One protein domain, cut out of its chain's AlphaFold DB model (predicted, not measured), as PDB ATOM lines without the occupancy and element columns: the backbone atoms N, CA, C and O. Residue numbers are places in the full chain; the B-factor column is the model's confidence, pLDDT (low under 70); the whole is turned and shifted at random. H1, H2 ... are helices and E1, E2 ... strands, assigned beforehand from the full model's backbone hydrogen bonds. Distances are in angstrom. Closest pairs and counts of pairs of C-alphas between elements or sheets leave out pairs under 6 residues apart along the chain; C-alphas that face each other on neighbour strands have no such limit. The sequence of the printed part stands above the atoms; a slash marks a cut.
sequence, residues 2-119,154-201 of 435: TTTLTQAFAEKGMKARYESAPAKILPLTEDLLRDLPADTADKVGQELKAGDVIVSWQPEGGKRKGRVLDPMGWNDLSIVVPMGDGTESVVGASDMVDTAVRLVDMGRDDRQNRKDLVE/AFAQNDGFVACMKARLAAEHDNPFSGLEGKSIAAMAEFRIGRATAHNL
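This is residues 2 to 119 and 154 to 201 of the 435 residues of an uncharacterized protein of Rhodobacteraceae bacterium 2CG4 (UniProt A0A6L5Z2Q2). A strongly twisted sheet of six strands has two long helices, H4 and H5, packed on it at their near ends, and a third, H6, packs on those two without reaching the sheet. H4 starts over E5 and runs outward, and its residues 113 to 119 stick out free; short H1 crosses over E2, with H2 and H3 beyond the sheet. The printed part has 166 residues, with six named helices and six named strands in the order H1 E1 E2 H2 H3 E3 E4 E5 E6 H4 H5 H6. The class is mixed, helices and strands, and the sheet is antiparallel in the order E4, E3, E2, E1, E5, E6. The whole is compact, with a radius of gyration of the C-alphas of 16.4 A and spans of 53 by 44 by 31 A.

Look first at the sheet: edge strand E4, residues 65 to 69, then E3, 53 to 57, E2, 21 to 27, E1, 14 to 18, E5, 77 to 82, and edge strand E6, 88 to 92. Across it you will find N 67 and O 55 at 2.9 A, N 24 and O 56 at 2.8 A, N 16 and O 23 at 2.9 A, N 17 and O 78 at 2.8 A, and N 79 and O 91 at 2.8 A, each within hydrogen-bond range. E1 and E2, E3 and E4, and E5 and E6 are hairpins. H4, residues 96 to 119, makes two layers with the sheet, a helix on one face; its height over the sheet is 9.9 A, and it runs along E5, at 9 degrees on the local plane. H1, residues 5 to 11, is on the sheet at a height of 9.5 A, over E2 and across the strands, at 88 degrees on the local plane. H5, residues 158 to 173, only grazes the sheet, with residues 158 to 168. H4, H5 and H6, residues 179 to 197, form an up and down bundle, each helix running against the one before it. H4 touches H5 with residues 96 to 104 alone, closest at the C-alphas of Ala 100 and Val 162, 5.9 A. H5 and H6, a helical hairpin, touch at a shallow tilt of 26 degrees, opposite ways, closest at the C-alphas of Leu 169 and Ala 186, 5.4 A. H4 and H6 touch at a shallow tilt of 10 degrees, the same way, closest at the C-alphas of Val 101 and Ala 196, 5.7 A. H2, residues 30 to 35, is not on the sheet, and H3, residues 40 to 44, is only just not on it, with 4 pairs of C-alphas within 10 A. In H1, H2, H3, H4, H5 and H6 every O i to N i+4 pair is within hydrogen-bond range.

Find C-alpha 5 at (10.355, 11.933, -39.682), where H1 begins. E2, the longest strand, measures 18.5 A from first to last C-alpha, and E5 16.2 A. Find C-alpha 96 at (-6.227, 14.995, -26.135); from there H4 runs 35.0 A to C-alpha 119. H5 measures 23.2 A, and H6 27.1 A, ending at C-alpha 197, (2.357, 19.579, -14.515).

The two C-alphas farthest apart are those of Glu 119 and Pro 176, 54.0 A. Residues 120 to 153 are not printed, and C-alphas 119 and 154 are 21.6 A apart across the cut, in the link from H4 to H5. Of the links that are printed whole, none is long. The mean pLDDT of the printed part is 88.4, and Leu 180 alone is under 70.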
ATOM      1  N   THR A   2      19.609  17.872 -38.466       72.12
ATOM      2  CA  THR A   2      18.216  17.694 -38.909       72.12
ATOM      3  C   THR A   2      17.770  16.245 -38.697       72.12
ATOM      4  O   THR A   2      18.447  15.322 -39.153       72.12
ATOM      5  N   THR A   3      16.638  16.047 -38.026       83.88
ATOM      6  CA  THR A   3      16.081  14.729 -37.681       83.88
ATOM      7  C   THR A   3      15.010  14.340 -38.692       83.88
ATOM      8  O   THR A   3      14.055  15.074 -38.920       83.88
ATOM      9  N   THR A   4      15.127  13.174 -39.326       88.19
ATOM     10  CA  THR A   4      14.095  12.711 -40.275       88.19
ATOM     11  C   THR A   4      12.790  12.343 -39.558       88.19
ATOM     12  O   THR A   4      12.819  11.916 -38.406       88.19
ATOM     13  N   LEU A   5      11.640  12.389 -40.250       87.19
ATOM     14  CA  LEU A   5      10.355  11.933 -39.682       87.19
ATOM     15  C   LEU A   5      10.428  10.509 -39.112       87.19
ATOM     16  O   LEU A   5       9.875  10.230 -38.054       87.19
ATOM     17  N   THR A   6      11.132   9.601 -39.789       88.31
ATOM     18  CA  THR A   6      11.305   8.220 -39.318       88.31
ATOM     19  C   THR A   6      12.057   8.159 -37.989       88.31
ATOM     20  O   THR A   6      11.659   7.401 -37.107       88.31
ATOM     21  N   GLN A   7      13.117   8.959 -37.836       91.06
ATOM     22  CA  GLN A   7      13.863   9.066 -36.578       91.06
ATOM     23  C   GLN A   7      13.000   9.707 -35.487       91.06
ATOM     24  O   GLN A   7      12.900   9.152 -34.398       91.06
ATOM     25  N   ALA A   8      12.265  10.776 -35.805       91.25
ATOM     26  CA  ALA A   8      11.345  11.414 -34.867       91.25
ATOM     27  C   ALA A   8      10.275  10.436 -34.341       91.25
ATOM     28  O   ALA A   8      10.063  10.336 -33.137       91.25
ATOM     29  N   PHE A   9       9.655   9.625 -35.207       92.56
ATOM     30  CA  PHE A   9       8.710   8.576 -34.790       92.56
ATOM     31  C   PHE A   9       9.347   7.434 -33.983       92.56
ATOM     32  O   PHE A   9       8.640   6.708 -33.273       92.56
ATOM     33  N   ALA A  10      10.649   7.201 -34.136       90.81
ATOM     34  CA  ALA A  10      11.369   6.199 -33.360       90.81
ATOM     35  C   ALA A  10      11.710   6.720 -31.958       90.81
ATOM     36  O   ALA A  10      11.545   5.986 -30.990       90.81
ATOM     37  N   GLU A  11      12.136   7.977 -31.862       91.12
ATOM     38  CA  GLU A  11      12.662   8.580 -30.633       91.12
ATOM     39  C   GLU A  11      11.593   9.261 -29.779       91.12
ATOM     40  O   GLU A  11      11.688   9.239 -28.554       91.12
ATOM     41  N   LYS A  12      10.592   9.875 -30.419       92.81
ATOM     42  CA  LYS A  12       9.549  10.702 -29.787       92.81
ATOM     43  C   LYS A  12       8.132  10.174 -30.015       92.81
ATOM     44  O   LYS A  12       7.171  10.710 -29.473       92.81
ATOM     45  N   GLY A  13       7.989   9.133 -30.833       93.31
ATOM     46  CA  GLY A  13       6.686   8.580 -31.174       93.31
ATOM     47  C   GLY A  13       6.061   7.783 -30.029       93.31
ATOM     48  O   GLY A  13       6.722   6.951 -29.407       93.31
ATOM     49  N   MET A  14       4.764   7.971 -29.805       95.75
ATOM     50  CA  MET A  14       3.979   7.199 -28.836       95.75
ATOM     51  C   MET A  14       3.200   6.092 -29.544       95.75
ATOM     52  O   MET A  14       2.754   6.264 -30.683       95.75
ATOM     53  N   LYS A  15       3.019   4.945 -28.879       95.06
ATOM     54  CA  LYS A  15       2.126   3.888 -29.373       95.06
ATOM     55  C   LYS A  15       0.676   4.347 -29.245       95.06
ATOM     56  O   LYS A  15       0.290   4.929 -28.235       95.06
ATOM     57  N   ALA A  16      -0.125   4.056 -30.260       95.62
ATOM     58  CA  ALA A  16      -1.517   4.461 -30.306       95.62
ATOM     59  C   ALA A  16      -2.379   3.449 -31.073       95.62
ATOM     60  O   ALA A  16      -1.879   2.517 -31.708       95.62
ATOM     61  N   ARG A  17      -3.690   3.670 -31.039       94.44
ATOM     62  CA  ARG A  17      -4.667   3.120 -31.978       94.44
ATOM     63  C   ARG A  17      -5.393   4.279 -32.639       94.44
ATOM     64  O   ARG A  17      -5.722   5.247 -31.961       94.44
ATOM     65  N   TYR A  18      -5.606   4.182 -33.944       93.56
ATOM     66  CA  TYR A  18      -6.355   5.167 -34.718       93.56
ATOM     67  C   TYR A  18      -7.301   4.436 -35.660       93.56
ATOM     68  O   TYR A  18      -6.851   3.539 -36.378       93.56
ATOM     69  N   GLU A  19      -8.593   4.770 -35.629       89.75
ATOM     70  CA  GLU A  19      -9.629   4.044 -36.389       89.75
ATOM     71  C   GLU A  19      -9.589   2.531 -36.098       89.75
ATOM     72  O   GLU A  19      -9.634   1.692 -36.999       89.75
ATOM     73  N   SER A  20      -9.406   2.167 -34.822       87.00
ATOM     74  CA  SER A  20      -9.183   0.787 -34.346       87.00
ATOM     75  C   SER A  20      -7.930   0.063 -34.881       87.00
ATOM     76  O   SER A  20      -7.675  -1.076 -34.487       87.00
ATOM     77  N   ALA A  21      -7.103   0.696 -35.717       91.75
ATOM     78  CA  ALA A  21      -5.871   0.114 -36.245       91.75
ATOM     79  C   ALA A  21      -4.644   0.483 -35.389       91.75
ATOM     80  O   ALA A  21      -4.588   1.587 -34.837       91.75
ATOM     81  N   PRO A  22      -3.616  -0.385 -35.304       93.06
ATOM     82  CA  PRO A  22      -2.350  -0.039 -34.670       93.06
ATOM     83  C   PRO A  22      -1.710   1.196 -35.312       93.06
ATOM     84  O   PRO A  22      -1.550   1.279 -36.537       93.06
ATOM     85  N   ALA A  23      -1.312   2.145 -34.469       95.00
ATOM     86  CA  ALA A  23      -0.789   3.433 -34.881       95.00
ATOM     87  C   ALA A  23       0.424   3.862 -34.042       95.00
ATOM     88  O   ALA A  23       0.719   3.331 -32.967       95.00
ATOM     89  N   LYS A  24       1.127   4.868 -34.551       95.44
ATOM     90  CA  LYS A  24       2.038   5.713 -33.791       95.44
ATOM     91  C   LYS A  24       1.625   7.161 -33.959       95.44
ATOM     92  O   LYS A  24       1.254   7.561 -35.061       95.44
ATOM     93  N   ILE A  25       1.758   7.941 -32.899       95.75
ATOM     94  CA  ILE A  25       1.607   9.395 -32.960       95.75
ATOM     95  C   ILE A  25       2.934  10.080 -32.690       95.75
ATOM     96  O   ILE A  25       3.760   9.563 -31.941       95.75
ATOM     97  N   LEU A  26       3.121  11.236 -33.304       96.00
ATOM     98  CA  LEU A  26       4.247  12.126 -33.100       96.00
ATOM     99  C   LEU A  26       3.692  13.505 -32.721       96.00
ATOM    100  O   LEU A  26       3.201  14.214 -33.604       96.00
ATOM    101  N   PRO A  27       3.733  13.870 -31.430       96.31
ATOM    102  CA  PRO A  27       3.365  15.206 -30.980       96.31
ATOM    103  C   PRO A  27       4.381  16.226 -31.505       96.31
ATOM    104  O   PRO A  27       5.584  16.057 -31.295       96.31
ATOM    105  N   LEU A  28       3.922  17.268 -32.198       95.38
ATOM    106  CA  LEU A  28       4.795  18.306 -32.739       95.38
ATOM    107  C   LEU A  28       5.001  19.409 -31.702       95.38
ATOM    108  O   LEU A  28       4.126  20.238 -31.460       95.38
ATOM    109  N   THR A  29       6.178  19.408 -31.084       94.38
ATOM    110  CA  THR A  29       6.660  20.515 -30.251       94.38
ATOM    111  C   THR A  29       7.393  21.543 -31.111       94.38
ATOM    112  O   THR A  29       7.821  21.237 -32.227       94.38
ATOM    113  N   GLU A  30       7.580  22.758 -30.593       92.06
ATOM    114  CA  GLU A  30       8.387  23.770 -31.285       92.06
ATOM    115  C   GLU A  30       9.805  23.278 -31.585       92.06
ATOM    116  O   GLU A  30      10.284  23.433 -32.706       92.06
ATOM    117  N   ASP A  31      10.465  22.655 -30.607       90.94
ATOM    118  CA  ASP A  31      11.832  22.158 -30.774       90.94
ATOM    119  C   ASP A  31      11.902  21.070 -31.849       90.94
ATOM    120  O   ASP A  31      12.763  21.121 -32.725       90.94
ATOM    121  N   LEU A  32      10.941  20.137 -31.855       91.56
ATOM    122  CA  LEU A  32      10.883  19.107 -32.887       91.56
ATOM    123  C   LEU A  32      10.675  19.720 -34.276       91.56
ATOM    124  O   LEU A  32      11.320  19.294 -35.229       91.56
ATOM    125  N   LEU A  33       9.807  20.724 -34.407       91.06
ATOM    126  CA  LEU A  33       9.578  21.395 -35.689       91.06
ATOM    127  C   LEU A  33      10.817  22.115 -36.213       91.06
ATOM    128  O   LEU A  33      11.059  22.073 -37.417       91.06
ATOM    129  N   ARG A  34      11.616  22.730 -35.333       90.06
ATOM    130  CA  ARG A  34      12.898  23.348 -35.714       90.06
ATOM    131  C   ARG A  34      13.913  22.312 -36.207       90.06
ATOM    132  O   ARG A  34      14.728  22.630 -37.073       90.06
ATOM    133  N   ASP A  35      13.850  21.093 -35.678       90.31
ATOM    134  CA  ASP A  35      14.751  19.995 -36.038       90.31
ATOM    135  C   ASP A  35      14.298  19.201 -37.275       90.31
ATOM    136  O   ASP A  35      15.100  18.468 -37.870       90.31
ATOM    137  N   LEU A  36      13.034  19.332 -37.689       89.62
ATOM    138  CA  LEU A  36      12.514  18.681 -38.888       89.62
ATOM    139  C   LEU A  36      13.052  19.355 -40.171       89.62
ATOM    140  O   LEU A  36      13.204  20.574 -40.239       89.62
ATOM    141  N   PRO A  37      13.323  18.582 -41.241       88.31
ATOM    142  CA  PRO A  37      13.700  19.129 -42.537       88.31
ATOM    143  C   PRO A  37      12.652  20.105 -43.083       88.31
ATOM    144  O   PRO A  37      11.455  19.842 -42.989       88.31
ATOM    145  N   ALA A  38      13.099  21.173 -43.749       82.56
ATOM    146  CA  ALA A  38      12.207  22.182 -44.329       82.56
ATOM    147  C   ALA A  38      11.206  21.607 -45.355       82.56
ATOM    148  O   ALA A  38      10.092  22.105 -45.471       82.56
ATOM    149  N   ASP A  39      11.566  20.523 -46.052       85.19
ATOM    150  CA  ASP A  39      10.707  19.840 -47.032       85.19
ATOM    151  C   ASP A  39       9.685  18.872 -46.397       85.19
ATOM    152  O   ASP A  39       8.965  18.155 -47.095       85.19
ATOM    153  N   THR A  40       9.620  18.805 -45.062       84.69
ATOM    154  CA  THR A  40       8.709  17.897 -44.352       84.69
ATOM    155  C   THR A  40       7.250  18.284 -44.573       84.69
ATOM    156  O   THR A  40       6.424  17.399 -44.795       84.69
ATOM    157  N   ALA A  41       6.931  19.580 -44.580       81.94
ATOM    158  CA  ALA A  41       5.577  20.065 -44.854       81.94
ATOM    159  C   ALA A  41       5.098  19.638 -46.255       81.94
ATOM    160  O   ALA A  41       3.999  19.102 -46.394       81.94
ATOM    161  N   ASP A  42       5.964  19.747 -47.269       83.00
ATOM    162  CA  ASP A  42       5.663  19.318 -48.642       83.00
ATOM    163  C   ASP A  42       5.375  17.812 -48.724       83.00
ATOM    164  O   ASP A  42       4.471  17.377 -49.439       83.00
ATOM    165  N   LYS A  43       6.109  16.998 -47.954       82.69
ATOM    166  CA  LYS A  43       5.900  15.540 -47.881       82.69
ATOM    167  C   LYS A  43       4.597  15.162 -47.184       82.69
ATOM    168  O   LYS A  43       3.991  14.155 -47.545       82.69
ATOM    169  N   VAL A  44       4.201  15.924 -46.168       83.12
ATOM    170  CA  VAL A  44       2.959  15.696 -45.414       83.12
ATOM    171  C   VAL A  44       1.749  16.302 -46.140       83.12
ATOM    172  O   VAL A  44       0.621  15.866 -45.921       83.12
ATOM    173  N   GLY A  45       1.980  17.235 -47.066       81.00
ATOM    174  CA  GLY A  45       0.954  17.849 -47.906       81.00
ATOM    175  C   GLY A  45       0.179  18.972 -47.217       81.00
ATOM    176  O   GLY A  45      -0.877  19.366 -47.707       81.00
ATOM    177  N   GLN A  46       0.678  19.472 -46.086       86.38
ATOM    178  CA  GLN A  46       0.112  20.606 -45.363       86.38
ATOM    179  C   GLN A  46       1.165  21.282 -44.482       86.38
ATOM    180  O   GLN A  46       2.206  20.700 -44.171       86.38
ATOM    181  N   GLU A  47       0.867  22.510 -44.059       87.06
ATOM    182  CA  GLU A  47       1.643  23.215 -43.043       87.06
ATOM    183  C   GLU A  47       1.647  22.415 -41.727       87.06
ATOM    184  O   GLU A  47       0.650  21.776 -41.376       87.06
ATOM    185  N   LEU A  48       2.784  22.435 -41.027       90.44
ATOM    186  CA  LEU A  48       2.960  21.811 -39.718       90.44
ATOM    187  C   LEU A  48       3.187  22.900 -38.678       90.44
ATOM    188  O   LEU A  48       4.064  23.748 -38.862       90.44
ATOM    189  N   LYS A  49       2.423  22.861 -37.591       91.69
ATOM    190  CA  LYS A  49       2.501  23.838 -36.502       91.69
ATOM    191  C   LYS A  49       2.783  23.157 -35.178       91.69
ATOM    192  O   LYS A  49       2.495  21.976 -34.982       91.69
ATOM    193  N   ALA A  50       3.389  23.908 -34.261       93.06
ATOM    194  CA  ALA A  50       3.566  23.422 -32.903       93.06
ATOM    195  C   ALA A  50       2.174  23.232 -32.299       93.06
ATOM    196  O   ALA A  50       1.312  24.099 -32.437       93.06
ATOM    197  N   GLY A  51       1.952  22.081 -31.680       92.94
ATOM    198  CA  GLY A  51       0.631  21.672 -31.224       92.94
ATOM    199  C   GLY A  51      -0.152  20.795 -32.191       92.94
ATOM    200  O   GLY A  51      -1.200  20.298 -31.808       92.94
ATOM    201  N   ASP A  52       0.350  20.521 -33.391       93.88
ATOM    202  CA  ASP A  52      -0.217  19.473 -34.240       93.88
ATOM    203  C   ASP A  52       0.249  18.075 -33.794       93.88
ATOM    204  O   ASP A  52       1.323  17.900 -33.208       93.88
ATOM    205  N   VAL A  53      -0.517  17.036 -34.134       94.88
ATOM    206  CA  VAL A  53      -0.114  15.636 -33.922       94.88
ATOM    207  C   VAL A  53      -0.078  14.898 -35.252       94.88
ATOM    208  O   VAL A  53      -1.097  14.764 -35.925       94.88
ATOM    209  N   ILE A  54       1.074  14.343 -35.635       94.38
ATOM    210  CA  ILE A  54       1.144  13.459 -36.806       94.38
ATOM    211  C   ILE A  54       0.808  12.036 -36.367       94.38
ATOM    212  O   ILE A  54       1.541  11.435 -35.585       94.38
ATOM    213  N   VAL A  55      -0.256  11.455 -36.912       94.25
ATOM    214  CA  VAL A  55      -0.577  10.034 -36.752       94.25
ATOM    215  C   VAL A  55      -0.092   9.248 -37.964       94.25
ATOM    216  O   VAL A  55      -0.298   9.648 -39.109       94.25
ATOM    217  N   SER A  56       0.540   8.102 -37.727       93.31
ATOM    218  CA  SER A  56       0.846   7.104 -38.747       93.31
ATOM    219  C   SER A  56       0.273   5.758 -38.339       93.31
ATOM    220  O   SER A  56       0.543   5.265 -37.248       93.31
ATOM    221  N   TRP A  57      -0.502   5.142 -39.226       93.88
ATOM    222  CA  TRP A  57      -1.151   3.861 -38.967       93.88
ATOM    223  C   TRP A  57      -1.108   2.975 -40.200       93.88
ATOM    224  O   TRP A  57      -0.873   3.435 -41.322       93.88
ATOM    225  N   GLN A  58      -1.316   1.682 -39.996       88.06
ATOM    226  CA  GLN A  58      -1.462   0.734 -41.088       88.06
ATOM    227  C   GLN A  58      -2.821   0.042 -40.957       88.06
ATOM    228  O   GLN A  58      -2.984  -0.783 -40.061       88.06
ATOM    229  N   PRO A  59      -3.790   0.366 -41.833       82.50
ATOM    230  CA  PRO A  59      -5.045  -0.372 -41.905       82.50
ATOM    231  C   PRO A  59      -4.778  -1.845 -42.217       82.50
ATOM    232  O   PRO A  59      -3.791  -2.172 -42.886       82.50
ATOM    233  N   GLU A  60      -5.671  -2.726 -41.781       80.56
ATOM    234  CA  GLU A  60      -5.552  -4.164 -42.020       80.56
ATOM    235  C   GLU A  60      -5.395  -4.473 -43.523       80.56
ATOM    236  O   GLU A  60      -6.162  -3.993 -44.359       80.56
ATOM    237  N   GLY A  61      -4.332  -5.202 -43.887       76.31
ATOM    238  CA  GLY A  61      -3.997  -5.526 -45.285       76.31
ATOM    239  C   GLY A  61      -3.617  -4.330 -46.178       76.31
ATOM    240  O   GLY A  61      -3.417  -4.501 -47.380       76.31
ATOM    241  N   GLY A  62      -3.514  -3.120 -45.620       78.75
ATOM    242  CA  GLY A  62      -3.303  -1.876 -46.355       78.75
ATOM    243  C   GLY A  62      -1.861  -1.362 -46.354       78.75
ATOM    244  O   GLY A  62      -0.978  -1.845 -45.639       78.75
ATOM    245  N   LYS A  63      -1.627  -0.317 -47.159       85.25
ATOM    246  CA  LYS A  63      -0.401   0.496 -47.096       85.25
ATOM    247  C   LYS A  63      -0.437   1.401 -45.864       85.25
ATOM    248  O   LYS A  63      -1.509   1.851 -45.462       85.25
ATOM    249  N   ARG A  64       0.739   1.708 -45.308       85.69
ATOM    250  CA  ARG A  64       0.882   2.695 -44.231       85.69
ATOM    251  C   ARG A  64       0.333   4.050 -44.681       85.69
ATOM    252  O   ARG A  64       0.632   4.503 -45.785       85.69
ATOM    253  N   LYS A  65      -0.456   4.672 -43.812       89.50
ATOM    254  CA  LYS A  65      -1.039   6.003 -43.975       89.50
ATOM    255  C   LYS A  65      -0.452   6.957 -42.936       89.50
ATOM    256  O   LYS A  65       0.144   6.530 -41.941       89.50
ATOM    257  N   GLY A  66      -0.606   8.247 -43.200       89.62
ATOM    258  CA  GLY A  66      -0.244   9.317 -42.288       89.62
ATOM    259  C   GLY A  66      -1.217  10.479 -42.429       89.62
ATOM    260  O   GLY A  66      -1.741  10.707 -43.521       89.62
ATOM    261  N   ARG A  67      -1.485  11.174 -41.327       91.62
ATOM    262  CA  ARG A  67      -2.325  12.373 -41.287       91.62
ATOM    263  C   ARG A  67      -1.868  13.269 -40.143       91.62
ATOM    264  O   ARG A  67      -1.370  12.775 -39.138       91.62
ATOM    265  N   VAL A  68      -2.066  14.569 -40.294       92.56
ATOM    266  CA  VAL A  68      -1.946  15.527 -39.197       92.56
ATOM    267  C   VAL A  68      -3.317  15.723 -38.562       92.56
ATOM    268  O   VAL A  68      -4.317  15.922 -39.260       92.56
ATOM    269  N   LEU A  69      -3.366  15.602 -37.246       91.56
ATOM    270  CA  LEU A  69      -4.546  15.792 -36.423       91.56
ATOM    271  C   LEU A  69      -4.415  17.112 -35.669       91.56
ATOM    272  O   LEU A  69      -3.347  17.411 -35.133       91.56
ATOM    273  N   ASP A  70      -5.523  17.846 -35.608       87.94
ATOM    274  CA  ASP A  70      -5.715  18.924 -34.644       87.94
ATOM    275  C   ASP A  70      -6.149  18.290 -33.307       87.94
ATOM    276  O   ASP A  70      -7.199  17.638 -33.280       87.94
ATOM    277  N   PRO A  71      -5.387  18.455 -32.210       86.19
ATOM    278  CA  PRO A  71      -5.748  17.910 -30.900       86.19
ATOM    279  C   PRO A  71      -7.050  18.440 -30.299       86.19
ATOM    280  O   PRO A  71      -7.620  17.778 -29.435       86.19
ATOM    281  N   MET A  72      -7.518  19.610 -30.748       83.38
ATOM    282  CA  MET A  72      -8.806  20.188 -30.342       83.38
ATOM    283  C   MET A  72      -9.979  19.634 -31.164       83.38
ATOM    284  O   MET A  72     -11.143  19.857 -30.830       83.38
ATOM    285  N   GLY A  73      -9.695  18.931 -32.263       82.62
ATOM    286  CA  GLY A  73     -10.703  18.310 -33.110       82.62
ATOM    287  C   GLY A  73     -11.101  16.922 -32.614       82.62
ATOM    288  O   GLY A  73     -10.268  16.151 -32.141       82.62
ATOM    289  N   TRP A  74     -12.368  16.551 -32.808       81.75
ATOM    290  CA  TRP A  74     -12.831  15.184 -32.556       81.75
ATOM    291  C   TRP A  74     -12.076  14.179 -33.425       81.75
ATOM    292  O   TRP A  74     -12.010  14.310 -34.651       81.75
ATOM    293  N   ASN A  75     -11.529  13.150 -32.788       85.81
ATOM    294  CA  ASN A  75     -10.743  12.125 -33.455       85.81
ATOM    295  C   ASN A  75     -10.897  10.766 -32.745       85.81
ATOM    296  O   ASN A  75     -11.163  10.707 -31.549       85.81
ATOM    297  N   ASP A  76     -10.751   9.670 -33.496       89.44
ATOM    298  CA  ASP A  76     -10.783   8.298 -32.964       89.44
ATOM    299  C   ASP A  76      -9.362   7.817 -32.640       89.44
ATOM    300  O   ASP A  76      -8.847   6.865 -33.234       89.44
ATOM    301  N   LEU A  77      -8.675   8.557 -31.769       93.88
ATOM    302  CA  LEU A  77      -7.350   8.206 -31.277       93.88
ATOM    303  C   LEU A  77      -7.454   7.591 -29.882       93.88
ATOM    304  O   LEU A  77      -8.266   7.984 -29.047       93.88
ATOM    305  N   SER A  78      -6.583   6.634 -29.597       95.25
ATOM    306  CA  SER A  78      -6.302   6.175 -28.239       95.25
ATOM    307  C   SER A  78      -4.805   5.981 -28.060       95.25
ATOM    308  O   SER A  78      -4.142   5.438 -28.943       95.25
ATOM    309  N   ILE A  79      -4.265   6.391 -26.920       96.19
ATOM    310  CA  ILE A  79      -2.862   6.171 -26.569       96.19
ATOM    311  C   ILE A  79      -2.725   4.804 -25.902       96.19
ATOM    312  O   ILE A  79      -3.532   4.419 -25.055       96.19
ATOM    313  N   VAL A  80      -1.709   4.052 -26.316       96.38
ATOM    314  CA  VAL A  80      -1.426   2.708 -25.812       96.38
ATOM    315  C   VAL A  80      -0.235   2.777 -24.867       96.38
ATOM    316  O   VAL A  80       0.879   3.103 -25.280       96.38
ATOM    317  N   VAL A  81      -0.472   2.424 -23.608       96.75
ATOM    318  CA  VAL A  81       0.537   2.399 -22.548       96.75
ATOM    319  C   VAL A  81       0.915   0.939 -22.265       96.75
ATOM    320  O   VAL A  81       0.043   0.148 -21.895       96.75
ATOM    321  N   PRO A  82       2.185   0.539 -22.452       94.44
ATOM    322  CA  PRO A  82       2.610  -0.837 -22.204       94.44
ATOM    323  C   PRO A  82       2.594  -1.169 -20.703       94.44
ATOM    324  O   PRO A  82       3.122  -0.408 -19.888       94.44
ATOM    325  N   MET A  83       2.013  -2.314 -20.338       95.19
ATOM    326  CA  MET A  83       1.960  -2.811 -18.958       95.19
ATOM    327  C   MET A  83       3.156  -3.721 -18.639       95.19
ATOM    328  O   MET A  83       3.769  -4.304 -19.539       95.19
ATOM    329  N   GLY A  84       3.517  -3.832 -17.358       90.75
ATOM    330  CA  GLY A  84       4.684  -4.605 -16.904       90.75
ATOM    331  C   GLY A  84       4.542  -6.123 -17.083       90.75
ATOM    332  O   GLY A  84       5.535  -6.852 -17.096       90.75
ATOM    333  N   ASP A  85       3.315  -6.606 -17.271       90.00
ATOM    334  CA  ASP A  85       2.987  -8.001 -17.583       90.00
ATOM    335  C   ASP A  85       3.026  -8.319 -19.094       90.00
ATOM    336  O   ASP A  85       2.806  -9.463 -19.490       90.00
ATOM    337  N   GLY A  86       3.336  -7.330 -19.939       88.94
ATOM    338  CA  GLY A  86       3.381  -7.461 -21.397       88.94
ATOM    339  C   GLY A  86       2.049  -7.196 -22.104       88.94
ATOM    340  O   GLY A  86       2.006  -7.238 -23.335       88.94
ATOM    341  N   THR A  87       0.979  -6.899 -21.367       93.75
ATOM    342  CA  THR A  87      -0.304  -6.475 -21.941       93.75
ATOM    343  C   THR A  87      -0.330  -4.958 -22.201       93.75
ATOM    344  O   THR A  87       0.651  -4.240 -21.987       93.75
ATOM    345  N   GLU A  88      -1.444  -4.450 -22.733       94.19
ATOM    346  CA  GLU A  88      -1.605  -3.045 -23.115       94.19
ATOM    347  C   GLU A  88      -2.746  -2.391 -22.332       94.19
ATOM    348  O   GLU A  88      -3.860  -2.914 -22.292       94.19
ATOM    349  N   SER A  89      -2.491  -1.206 -21.777       94.88
ATOM    350  CA  SER A  89      -3.529  -0.300 -21.286       94.88
ATOM    351  C   SER A  89      -3.868   0.713 -22.376       94.88
ATOM    352  O   SER A  89      -2.976   1.255 -23.030       94.88
ATOM    353  N   VAL A  90      -5.157   0.965 -22.593       94.69
ATOM    354  CA  VAL A  90      -5.639   1.874 -23.639       94.69
ATOM    355  C   VAL A  90      -6.297   3.082 -22.992       94.69
ATOM    356  O   VAL A  90      -7.238   2.949 -22.209       94.69
ATOM    357  N   VAL A  91      -5.809   4.269 -23.342       94.75
ATOM    358  CA  VAL A  91      -6.338   5.550 -22.878       94.75
ATOM    359  C   VAL A  91      -6.988   6.251 -24.063       94.75
ATOM    360  O   VAL A  91      -6.307   6.589 -25.028       94.75
ATOM    361  N   GLY A  92      -8.307   6.451 -24.005       92.62
ATOM    362  CA  GLY A  92      -9.031   7.196 -25.038       92.62
ATOM    363  C   GLY A  92      -8.471   8.612 -25.192       92.62
ATOM    364  O   GLY A  92      -8.149   9.250 -24.188       92.62
ATOM    365  N   ALA A  93      -8.342   9.065 -26.440       91.06
ATOM    366  CA  ALA A  93      -7.777  10.361 -26.816       91.06
ATOM    367  C   ALA A  93      -8.674  11.165 -27.762       91.06
ATOM    368  O   ALA A  93      -8.192  11.959 -28.566       91.06
ATOM    369  N   SER A  94      -9.992  10.987 -27.619       85.12
ATOM    370  CA  SER A  94     -10.995  11.845 -28.258       85.12
ATOM    371  C   SER A  94     -10.909  13.297 -27.781       85.12
ATOM    372  O   SER A  94     -11.195  14.200 -28.558       85.12
ATOM    373  N   ASP A  95     -10.492  13.501 -26.526       87.94
ATOM    374  CA  ASP A  95     -10.044  14.780 -25.971       87.94
ATOM    375  C   ASP A  95      -8.578  14.621 -25.549       87.94
ATOM    376  O   ASP A  95      -8.268  13.959 -24.556       87.94
ATOM    377  N   MET A  96      -7.663  15.184 -26.341       91.25
ATOM    378  CA  MET A  96      -6.227  14.995 -26.135       91.25
ATOM    379  C   MET A  96      -5.681  15.751 -24.914       91.25
ATOM    380  O   MET A  96      -4.667  15.330 -24.352       91.25
ATOM    381  N   VAL A  97      -6.346  16.824 -24.471       89.56
ATOM    382  CA  VAL A  97      -5.972  17.567 -23.256       89.56
ATOM    383  C   VAL A  97      -6.228  16.690 -22.038       89.56
ATOM    384  O   VAL A  97      -5.341  16.506 -21.199       89.56
ATOM    385  N   ASP A  98      -7.414  16.091 -21.968       89.12
ATOM    386  CA  ASP A  98      -7.795  15.188 -20.882       89.12
ATOM    387  C   ASP A  98      -6.898  13.956 -20.841       89.12
ATOM    388  O   ASP A  98      -6.473  13.514 -19.766       89.12
ATOM    389  N   THR A  99      -6.535  13.431 -22.011       93.25
ATOM    390  CA  THR A  99      -5.549  12.357 -22.114       93.25
ATOM    391  C   THR A  99      -4.185  12.782 -21.591       93.25
ATOM    392  O   THR A  99      -3.566  12.004 -20.868       93.25
ATOM    393  N   ALA A 100      -3.702  13.986 -21.915       94.12
ATOM    394  CA  ALA A 100      -2.411  14.470 -21.432       94.12
ATOM    395  C   ALA A 100      -2.386  14.546 -19.900       94.12
ATOM    396  O   ALA A 100      -1.466  14.008 -19.284       94.12
ATOM    397  N   VAL A 101      -3.425  15.119 -19.283       91.56
ATOM    398  CA  VAL A 101      -3.581  15.164 -17.818       91.56
ATOM    399  C   VAL A 101      -3.569  13.754 -17.230       91.56
ATOM    400  O   VAL A 101      -2.761  13.449 -16.353       91.56
ATOM    401  N   ARG A 102      -4.395  12.853 -17.772       92.81
ATOM    402  CA  ARG A 102      -4.497  11.474 -17.286       92.81
ATOM    403  C   ARG A 102      -3.185  10.702 -17.416       92.81
ATOM    404  O   ARG A 102      -2.862   9.913 -16.535       92.81
ATOM    405  N   LEU A 103      -2.431  10.900 -18.496       94.25
ATOM    406  CA  LEU A 103      -1.131  10.257 -18.683       94.25
ATOM    407  C   LEU A 103      -0.089  10.766 -17.687       94.25
ATOM    408  O   LEU A 103       0.733   9.971 -17.228       94.25
ATOM    409  N   VAL A 104      -0.119  12.056 -17.341       92.19
ATOM    410  CA  VAL A 104       0.747  12.611 -16.294       92.19
ATOM    411  C   VAL A 104       0.415  11.986 -14.940       92.19
ATOM    412  O   VAL A 104       1.325  11.516 -14.255       92.19
ATOM    413  N   ASP A 105      -0.868  11.889 -14.592       89.50
ATOM    414  CA  ASP A 105      -1.302  11.261 -13.340       89.50
ATOM    415  C   ASP A 105      -0.954   9.766 -13.301       89.50
ATOM    416  O   ASP A 105      -0.350   9.300 -12.339       89.50
ATOM    417  N   MET A 106      -1.191   9.023 -14.388       92.31
ATOM    418  CA  MET A 106      -0.768   7.618 -14.499       92.31
ATOM    419  C   MET A 106       0.749   7.448 -14.338       92.31
ATOM    420  O   MET A 106       1.193   6.474 -13.731       92.31
ATOM    421  N   GLY A 107       1.548   8.375 -14.874       91.00
ATOM    422  CA  GLY A 107       3.000   8.363 -14.716       91.00
ATOM    423  C   GLY A 107       3.440   8.622 -13.275       91.00
ATOM    424  O   GLY A 107       4.382   7.991 -12.798       91.00
ATOM    425  N   ARG A 108       2.745   9.507 -12.553       86.88
ATOM    426  CA  ARG A 108       2.978   9.742 -11.119       86.88
ATOM    427  C   ARG A 108       2.608   8.520 -10.284       86.88
ATOM    428  O   ARG A 108       3.409   8.113  -9.444       86.88
ATOM    429  N   ASP A 109       1.458   7.913 -10.560       86.88
ATOM    430  CA  ASP A 109       1.004   6.691  -9.891       86.88
ATOM    431  C   ASP A 109       1.989   5.536 -10.108       86.88
ATOM    432  O   ASP A 109       2.271   4.784  -9.179       86.88
ATOM    433  N   ASP A 110       2.558   5.399 -11.311       90.62
ATOM    434  CA  ASP A 110       3.588   4.388 -11.587       90.62
ATOM    435  C   ASP A 110       4.879   4.648 -10.804       90.62
ATOM    436  O   ASP A 110       5.482   3.711 -10.283       90.62
ATOM    437  N   ARG A 111       5.296   5.916 -10.665       87.62
ATOM    438  CA  ARG A 111       6.454   6.266  -9.826       87.62
ATOM    439  C   ARG A 111       6.226   5.870  -8.370       87.62
ATOM    440  O   ARG A 111       7.129   5.286  -7.778       87.62
ATOM    441  N   GLN A 112       5.041   6.141  -7.819       85.00
ATOM    442  CA  GLN A 112       4.696   5.710  -6.460       85.00
ATOM    443  C   GLN A 112       4.655   4.184  -6.362       85.00
ATOM    444  O   GLN A 112       5.342   3.611  -5.527       85.00
ATOM    445  N   ASN A 113       3.963   3.511  -7.286       89.56
ATOM    446  CA  ASN A 113       3.892   2.053  -7.315       89.56
ATOM    447  C   ASN A 113       5.284   1.406  -7.339       89.56
ATOM    448  O   ASN A 113       5.507   0.400  -6.674       89.56
ATOM    449  N   ARG A 114       6.231   1.984  -8.082       89.50
ATOM    450  CA  ARG A 114       7.620   1.515  -8.109       89.50
ATOM    451  C   ARG A 114       8.326   1.709  -6.769       89.50
ATOM    452  O   ARG A 114       9.035   0.790  -6.370       89.50
ATOM    453  N   LYS A 115       8.132   2.843  -6.081       87.06
ATOM    454  CA  LYS A 115       8.654   3.058  -4.718       87.06
ATOM    455  C   LYS A 115       8.088   2.004  -3.756       87.06
ATOM    456  O   LYS A 115       8.860   1.267  -3.146       87.06
ATOM    457  N   ASP A 116       6.767   1.840  -3.732       86.88
ATOM    458  CA  ASP A 116       6.080   0.886  -2.850       86.88
ATOM    459  C   ASP A 116       6.521  -0.559  -3.112       86.88
ATOM    460  O   ASP A 116       6.693  -1.359  -2.192       86.88
ATOM    461  N   LEU A 117       6.729  -0.914  -4.384       91.19
ATOM    462  CA  LEU A 117       7.172  -2.249  -4.773       91.19
ATOM    463  C   LEU A 117       8.594  -2.560  -4.320       91.19
ATOM    464  O   LEU A 117       8.875  -3.726  -4.051       91.19
ATOM    465  N   VAL A 118       9.484  -1.568  -4.233       90.06
ATOM    466  CA  VAL A 118      10.829  -1.778  -3.679       90.06
ATOM    467  C   VAL A 118      10.707  -2.217  -2.222       90.06
ATOM    468  O   VAL A 118      11.177  -3.299  -1.874       90.06
ATOM    469  N   GLU A 119       9.983  -1.455  -1.402       89.12
ATOM    470  CA  GLU A 119       9.786  -1.773   0.017       89.12
ATOM    471  C   GLU A 119       9.044  -3.101   0.216       89.12
ATOM    472  O   GLU A 119       9.448  -3.950   1.022       89.12
ATOM    473  N   ALA A 154       7.338   3.508 -20.064       92.38
ATOM    474  CA  ALA A 154       5.967   3.611 -20.587       92.38
ATOM    475  C   ALA A 154       5.474   5.062 -20.761       92.38
ATOM    476  O   ALA A 154       4.687   5.337 -21.665       92.38
ATOM    477  N   PHE A 155       5.980   5.985 -19.939       93.69
ATOM    478  CA  PHE A 155       5.601   7.400 -19.908       93.69
ATOM    479  C   PHE A 155       6.700   8.353 -20.407       93.69
ATOM    480  O   PHE A 155       6.570   9.565 -20.267       93.69
ATOM    481  N   ALA A 156       7.779   7.840 -21.011       91.06
ATOM    482  CA  ALA A 156       8.959   8.638 -21.376       91.06
ATOM    483  C   ALA A 156       8.679   9.782 -22.372       91.06
ATOM    484  O   ALA A 156       9.472  10.711 -22.481       91.06
ATOM    485  N   GLN A 157       7.566   9.712 -23.107       93.12
ATOM    486  CA  GLN A 157       7.184  10.705 -24.117       93.12
ATOM    487  C   GLN A 157       6.094  11.675 -23.640       93.12
ATOM    488  O   GLN A 157       5.690  12.555 -24.403       93.12
ATOM    489  N   ASN A 158       5.616  11.535 -22.398       93.06
ATOM    490  CA  ASN A 158       4.531  12.359 -21.867       93.06
ATOM    491  C   ASN A 158       4.874  13.851 -21.892       93.06
ATOM    492  O   ASN A 158       4.030  14.649 -22.285       93.06
ATOM    493  N   ASP A 159       6.110  14.223 -21.556       91.50
ATOM    494  CA  ASP A 159       6.539  15.628 -21.542       91.50
ATOM    495  C   ASP A 159       6.429  16.269 -22.932       91.50
ATOM    496  O   ASP A 159       5.962  17.398 -23.072       91.50
ATOM    497  N   GLY A 160       6.786  15.520 -23.982       92.81
ATOM    498  CA  GLY A 160       6.634  15.964 -25.367       92.81
ATOM    499  C   GLY A 160       5.166  16.112 -25.773       92.81
ATOM    500  O   GLY A 160       4.805  17.076 -26.448       92.81
ATOM    501  N   PHE A 161       4.303  15.199 -25.323       95.31
ATOM    502  CA  PHE A 161       2.863  15.287 -25.568       95.31
ATOM    503  C   PHE A 161       2.225  16.476 -24.840       95.31
ATOM    504  O   PHE A 161       1.480  17.240 -25.450       95.31
ATOM    505  N   VAL A 162       2.584  16.705 -23.577       94.69
ATOM    506  CA  VAL A 162       2.169  17.875 -22.790       94.69
ATOM    507  C   VAL A 162       2.622  19.175 -23.453       94.69
ATOM    508  O   VAL A 162       1.821  20.097 -23.593       94.69
ATOM    509  N   ALA A 163       3.885  19.262 -23.875       93.56
ATOM    510  CA  ALA A 163       4.414  20.447 -24.548       93.56
ATOM    511  C   ALA A 163       3.683  20.725 -25.869       93.56
ATOM    512  O   ALA A 163       3.366  21.874 -26.171       93.56
ATOM    513  N   CYS A 164       3.355  19.672 -26.624       95.19
ATOM    514  CA  CYS A 164       2.510  19.766 -27.810       95.19
ATOM    515  C   CYS A 164       1.121  20.331 -27.459       95.19
ATOM    516  O   CYS A 164       0.708  21.327 -28.048       95.19
ATOM    517  N   MET A 165       0.435  19.798 -26.442       95.19
ATOM    518  CA  MET A 165      -0.876  20.327 -26.034       95.19
ATOM    519  C   MET A 165      -0.805  21.797 -25.600       95.19
ATOM    520  O   MET A 165      -1.631  22.595 -26.031       95.19
ATOM    521  N   LYS A 166       0.209  22.192 -24.817       92.25
ATOM    522  CA  LYS A 166       0.410  23.600 -24.424       92.25
ATOM    523  C   LYS A 166       0.570  24.517 -25.642       92.25
ATOM    524  O   LYS A 166      -0.067  25.564 -25.694       92.25
ATOM    525  N   ALA A 167       1.354  24.106 -26.640       92.62
ATOM    526  CA  ALA A 167       1.510  24.869 -27.879       92.62
ATOM    527  C   ALA A 167       0.187  24.994 -28.657       92.62
ATOM    528  O   ALA A 167      -0.136  26.071 -29.159       92.62
ATOM    529  N   ARG A 168      -0.622  23.925 -28.706       92.31
ATOM    530  CA  ARG A 168      -1.931  23.964 -29.374       92.31
ATOM    531  C   ARG A 168      -2.904  24.923 -28.694       92.31
ATOM    532  O   ARG A 168      -3.623  25.640 -29.390       92.31
ATOM    533  N   LEU A 169      -2.933  24.912 -27.363       91.19
ATOM    534  CA  LEU A 169      -3.787  25.783 -26.555       91.19
ATOM    535  C   LEU A 169      -3.383  27.250 -26.705       91.19
ATOM    536  O   LEU A 169      -4.250  28.095 -26.901       91.19
ATOM    537  N   ALA A 170      -2.079  27.538 -26.726       88.38
ATOM    538  CA  ALA A 170      -1.573  28.873 -27.035       88.38
ATOM    539  C   ALA A 170      -2.065  29.365 -28.408       88.38
ATOM    540  O   ALA A 170      -2.586  30.471 -28.518       88.38
ATOM    541  N   ALA A 171      -1.991  28.515 -29.439       88.06
ATOM    542  CA  ALA A 171      -2.485  28.846 -30.776       88.06
ATOM    543  C   ALA A 171      -4.013  29.053 -30.839       88.06
ATOM    544  O   ALA A 171      -4.503  29.760 -31.720       88.06
ATOM    545  N   GLU A 172      -4.778  28.448 -29.925       87.06
ATOM    546  CA  GLU A 172      -6.237  28.589 -29.877       87.06
ATOM    547  C   GLU A 172      -6.679  29.968 -29.371       87.06
ATOM    548  O   GLU A 172      -7.698  30.489 -29.825       87.06
ATOM    549  N   HIS A 173      -5.891  30.607 -28.502       83.25
ATOM    550  CA  HIS A 173      -6.160  31.977 -28.047       83.25
ATOM    551  C   HIS A 173      -6.117  32.990 -29.200       83.25
ATOM    552  O   HIS A 173      -6.934  33.911 -29.254       83.25
ATOM    553  N   ASP A 174      -5.240  32.774 -30.180       83.62
ATOM    554  CA  ASP A 174      -5.106  33.633 -31.363       83.62
ATOM    555  C   ASP A 174      -6.035  33.234 -32.524       83.62
ATOM    556  O   ASP A 174      -6.078  33.907 -33.558       83.62
ATOM    557  N   ASN A 175      -6.810  32.155 -32.378       83.38
ATOM    558  CA  ASN A 175      -7.663  31.646 -33.444       83.38
ATOM    559  C   ASN A 175      -8.932  32.516 -33.608       83.38
ATOM    560  O   ASN A 175      -9.776  32.578 -32.706       83.38
ATOM    561  N   PRO A 176      -9.129  33.180 -34.769       80.38
ATOM    562  CA  PRO A 176     -10.278  34.057 -34.982       80.38
ATOM    563  C   PRO A 176     -11.606  33.297 -35.128       80.38
ATOM    564  O   PRO A 176     -12.667  33.916 -35.040       80.38
ATOM    565  N   PHE A 177     -11.574  31.980 -35.356       82.75
ATOM    566  CA  PHE A 177     -12.768  31.164 -35.600       82.75
ATOM    567  C   PHE A 177     -13.330  30.491 -34.345       82.75
ATOM    568  O   PHE A 177     -14.485  30.075 -34.351       82.75
ATOM    569  N   SER A 178     -12.550  30.412 -33.269       77.12
ATOM    570  CA  SER A 178     -12.935  29.744 -32.015       77.12
ATOM    571  C   SER A 178     -13.998  30.502 -31.232       77.12
ATOM    572  O   SER A 178     -14.713  29.933 -30.404       77.12
ATOM    573  N   GLY A 179     -14.106  31.806 -31.498       72.19
ATOM    574  CA  GLY A 179     -14.982  32.701 -30.765       72.19
ATOM    575  C   GLY A 179     -14.711  32.678 -29.259       72.19
ATOM    576  O   GLY A 179     -13.662  32.253 -28.784       72.19
ATOM    577  N   LEU A 180     -15.695  33.157 -28.509       67.44
ATOM    578  CA  LEU A 180     -15.667  33.221 -27.052       67.44
ATOM    579  C   LEU A 180     -15.536  31.831 -26.405       67.44
ATOM    580  O   LEU A 180     -14.701  31.619 -25.533       67.44
ATOM    581  N   GLU A 181     -16.375  30.895 -26.838       70.62
ATOM    582  CA  GLU A 181     -16.517  29.585 -26.204       70.62
ATOM    583  C   GLU A 181     -15.245  28.741 -26.343       70.62
ATOM    584  O   GLU A 181     -14.749  28.218 -25.346       70.62
ATOM    585  N   GLY A 182     -14.654  28.680 -27.543       74.44
ATOM    586  CA  GLY A 182     -13.425  27.920 -27.776       74.44
ATOM    587  C   GLY A 182     -12.228  28.460 -26.987       74.44
ATOM    588  O   GLY A 182     -11.465  27.683 -26.419       74.44
ATOM    589  N   LYS A 183     -12.108  29.787 -26.858       79.00
ATOM    590  CA  LYS A 183     -11.045  30.429 -26.067       79.00
ATOM    591  C   LYS A 183     -11.182  30.155 -24.570       79.00
ATOM    592  O   LYS A 183     -10.191  29.873 -23.901       79.00
ATOM    593  N   SER A 184     -12.407  30.181 -24.041       73.69
ATOM    594  CA  SER A 184     -12.660  29.805 -22.645       73.69
ATOM    595  C   SER A 184     -12.321  28.335 -22.379       73.69
ATOM    596  O   SER A 184     -11.690  28.031 -21.367       73.69
ATOM    597  N   ILE A 185     -12.669  27.430 -23.301       77.81
ATOM    598  CA  ILE A 185     -12.286  26.012 -23.214       77.81
ATOM    599  C   ILE A 185     -10.758  25.863 -23.230       77.81
ATOM    600  O   ILE A 185     -10.212  25.119 -22.414       77.81
ATOM    601  N   ALA A 186     -10.057  26.603 -24.095       82.62
ATOM    602  CA  ALA A 186      -8.598  26.569 -24.173       82.62
ATOM    603  C   ALA A 186      -7.924  27.032 -22.870       82.62
ATOM    604  O   ALA A 186      -7.019  26.359 -22.377       82.62
ATOM    605  N   ALA A 187      -8.405  28.121 -22.260       78.81
ATOM    606  CA  ALA A 187      -7.908  28.594 -20.965       78.81
ATOM    607  C   ALA A 187      -8.094  27.540 -19.856       78.81
ATOM    608  O   ALA A 187      -7.184  27.284 -19.065       78.81
ATOM    609  N   MET A 188      -9.249  26.865 -19.822       78.00
ATOM    610  CA  MET A 188      -9.508  25.791 -18.855       78.00
ATOM    611  C   MET A 188      -8.598  24.579 -19.068       78.00
ATOM    612  O   MET A 188      -8.071  24.012 -18.108       78.00
ATOM    613  N   ALA A 189      -8.413  24.175 -20.319       84.81
ATOM    614  CA  ALA A 189      -7.495  23.108 -20.684       84.81
ATOM    615  C   ALA A 189      -6.052  23.440 -20.260       84.81
ATOM    616  O   ALA A 189      -5.361  22.595 -19.685       84.81
ATOM    617  N   GLU A 190      -5.628  24.687 -20.465       85.56
ATOM    618  CA  GLU A 190      -4.308  25.179 -20.075       85.56
ATOM    619  C   GLU A 190      -4.128  25.139 -18.557       85.56
ATOM    620  O   GLU A 190      -3.129  24.602 -18.078       85.56
ATOM    621  N   PHE A 191      -5.135  25.582 -17.798       81.31
ATOM    622  CA  PHE A 191      -5.148  25.485 -16.338       81.31
ATOM    623  C   PHE A 191      -5.025  24.035 -15.852       81.31
ATOM    624  O   PHE A 191      -4.210  23.735 -14.974       81.31
ATOM    625  N   ARG A 192      -5.799  23.108 -16.432       84.31
ATOM    626  CA  ARG A 192      -5.779  21.684 -16.052       84.31
ATOM    627  C   ARG A 192      -4.421  21.045 -16.319       84.31
ATOM    628  O   ARG A 192      -3.891  20.374 -15.436       84.31
ATOM    629  N   ILE A 193      -3.832  21.287 -17.491       87.75
ATOM    630  CA  ILE A 193      -2.477  20.818 -17.809       87.75
ATOM    631  C   ILE A 193      -1.451  21.489 -16.890       87.75
ATOM    632  O   ILE A 193      -0.549  20.820 -16.388       87.75
ATOM    633  N   GLY A 194      -1.577  22.792 -16.643       83.19
ATOM    634  CA  GLY A 194      -0.729  23.541 -15.720       83.19
ATOM    635  C   GLY A 194      -0.723  22.911 -14.331       83.19
ATOM    636  O   GLY A 194       0.342  22.590 -13.814       83.19
ATOM    637  N   ARG A 195      -1.898  22.613 -13.768       79.81
ATOM    638  CA  ARG A 195      -2.043  21.923 -12.476       79.81
ATOM    639  C   ARG A 195      -1.464  20.510 -12.507       79.81
ATOM    640  O   ARG A 195      -0.691  20.140 -11.626       79.81
ATOM    641  N   ALA A 196      -1.784  19.742 -13.545       82.44
ATOM    642  CA  ALA A 196      -1.254  18.398 -13.730       82.44
ATOM    643  C   ALA A 196       0.269  18.386 -13.910       82.44
ATOM    644  O   ALA A 196       0.881  17.360 -13.691       82.44
ATOM    645  N   THR A 197       0.904  19.503 -14.268       84.12
ATOM    646  CA  THR A 197       2.357  19.579 -14.515       84.12
ATOM    647  C   THR A 197       3.092  20.491 -13.535       84.12
ATOM    648  O   THR A 197       4.295  20.681 -13.668       84.12
ATOM    649  N   ALA A 198       2.391  21.026 -12.530       76.25
ATOM    650  CA  ALA A 198       2.932  21.999 -11.581       76.25
ATOM    651  C   ALA A 198       3.986  21.412 -10.634       76.25
ATOM    652  O   ALA A 198       4.763  22.161 -10.058       76.25
ATOM    653  N   HIS A 199       3.991  20.094 -10.440       74.12
ATOM    654  CA  HIS A 199       4.943  19.400  -9.580       74.12
ATOM    655  C   HIS A 199       5.184  17.973 -10.065       74.12
ATOM    656  O   HIS A 199       4.340  17.368 -10.732       74.12
ATOM    657  N   ASN A 200       6.316  17.398  -9.669       72.75
ATOM    658  CA  ASN A 200       6.627  15.991  -9.924       72.75
ATOM    659  C   ASN A 200       6.308  15.064  -8.745       72.75
ATOM    660  O   ASN A 200       6.461  13.849  -8.890       72.75
ATOM    661  N   LEU A 201       5.804  15.624  -7.638       74.69
ATOM    662  CA  LEU A 201       5.399  14.877  -6.449       74.69
ATOM    663  C   LEU A 201       4.383  13.783  -6.773       74.69
ATOM    664  O   LEU A 201       3.550  13.941  -7.674       74.69
TER     665      LEU A 201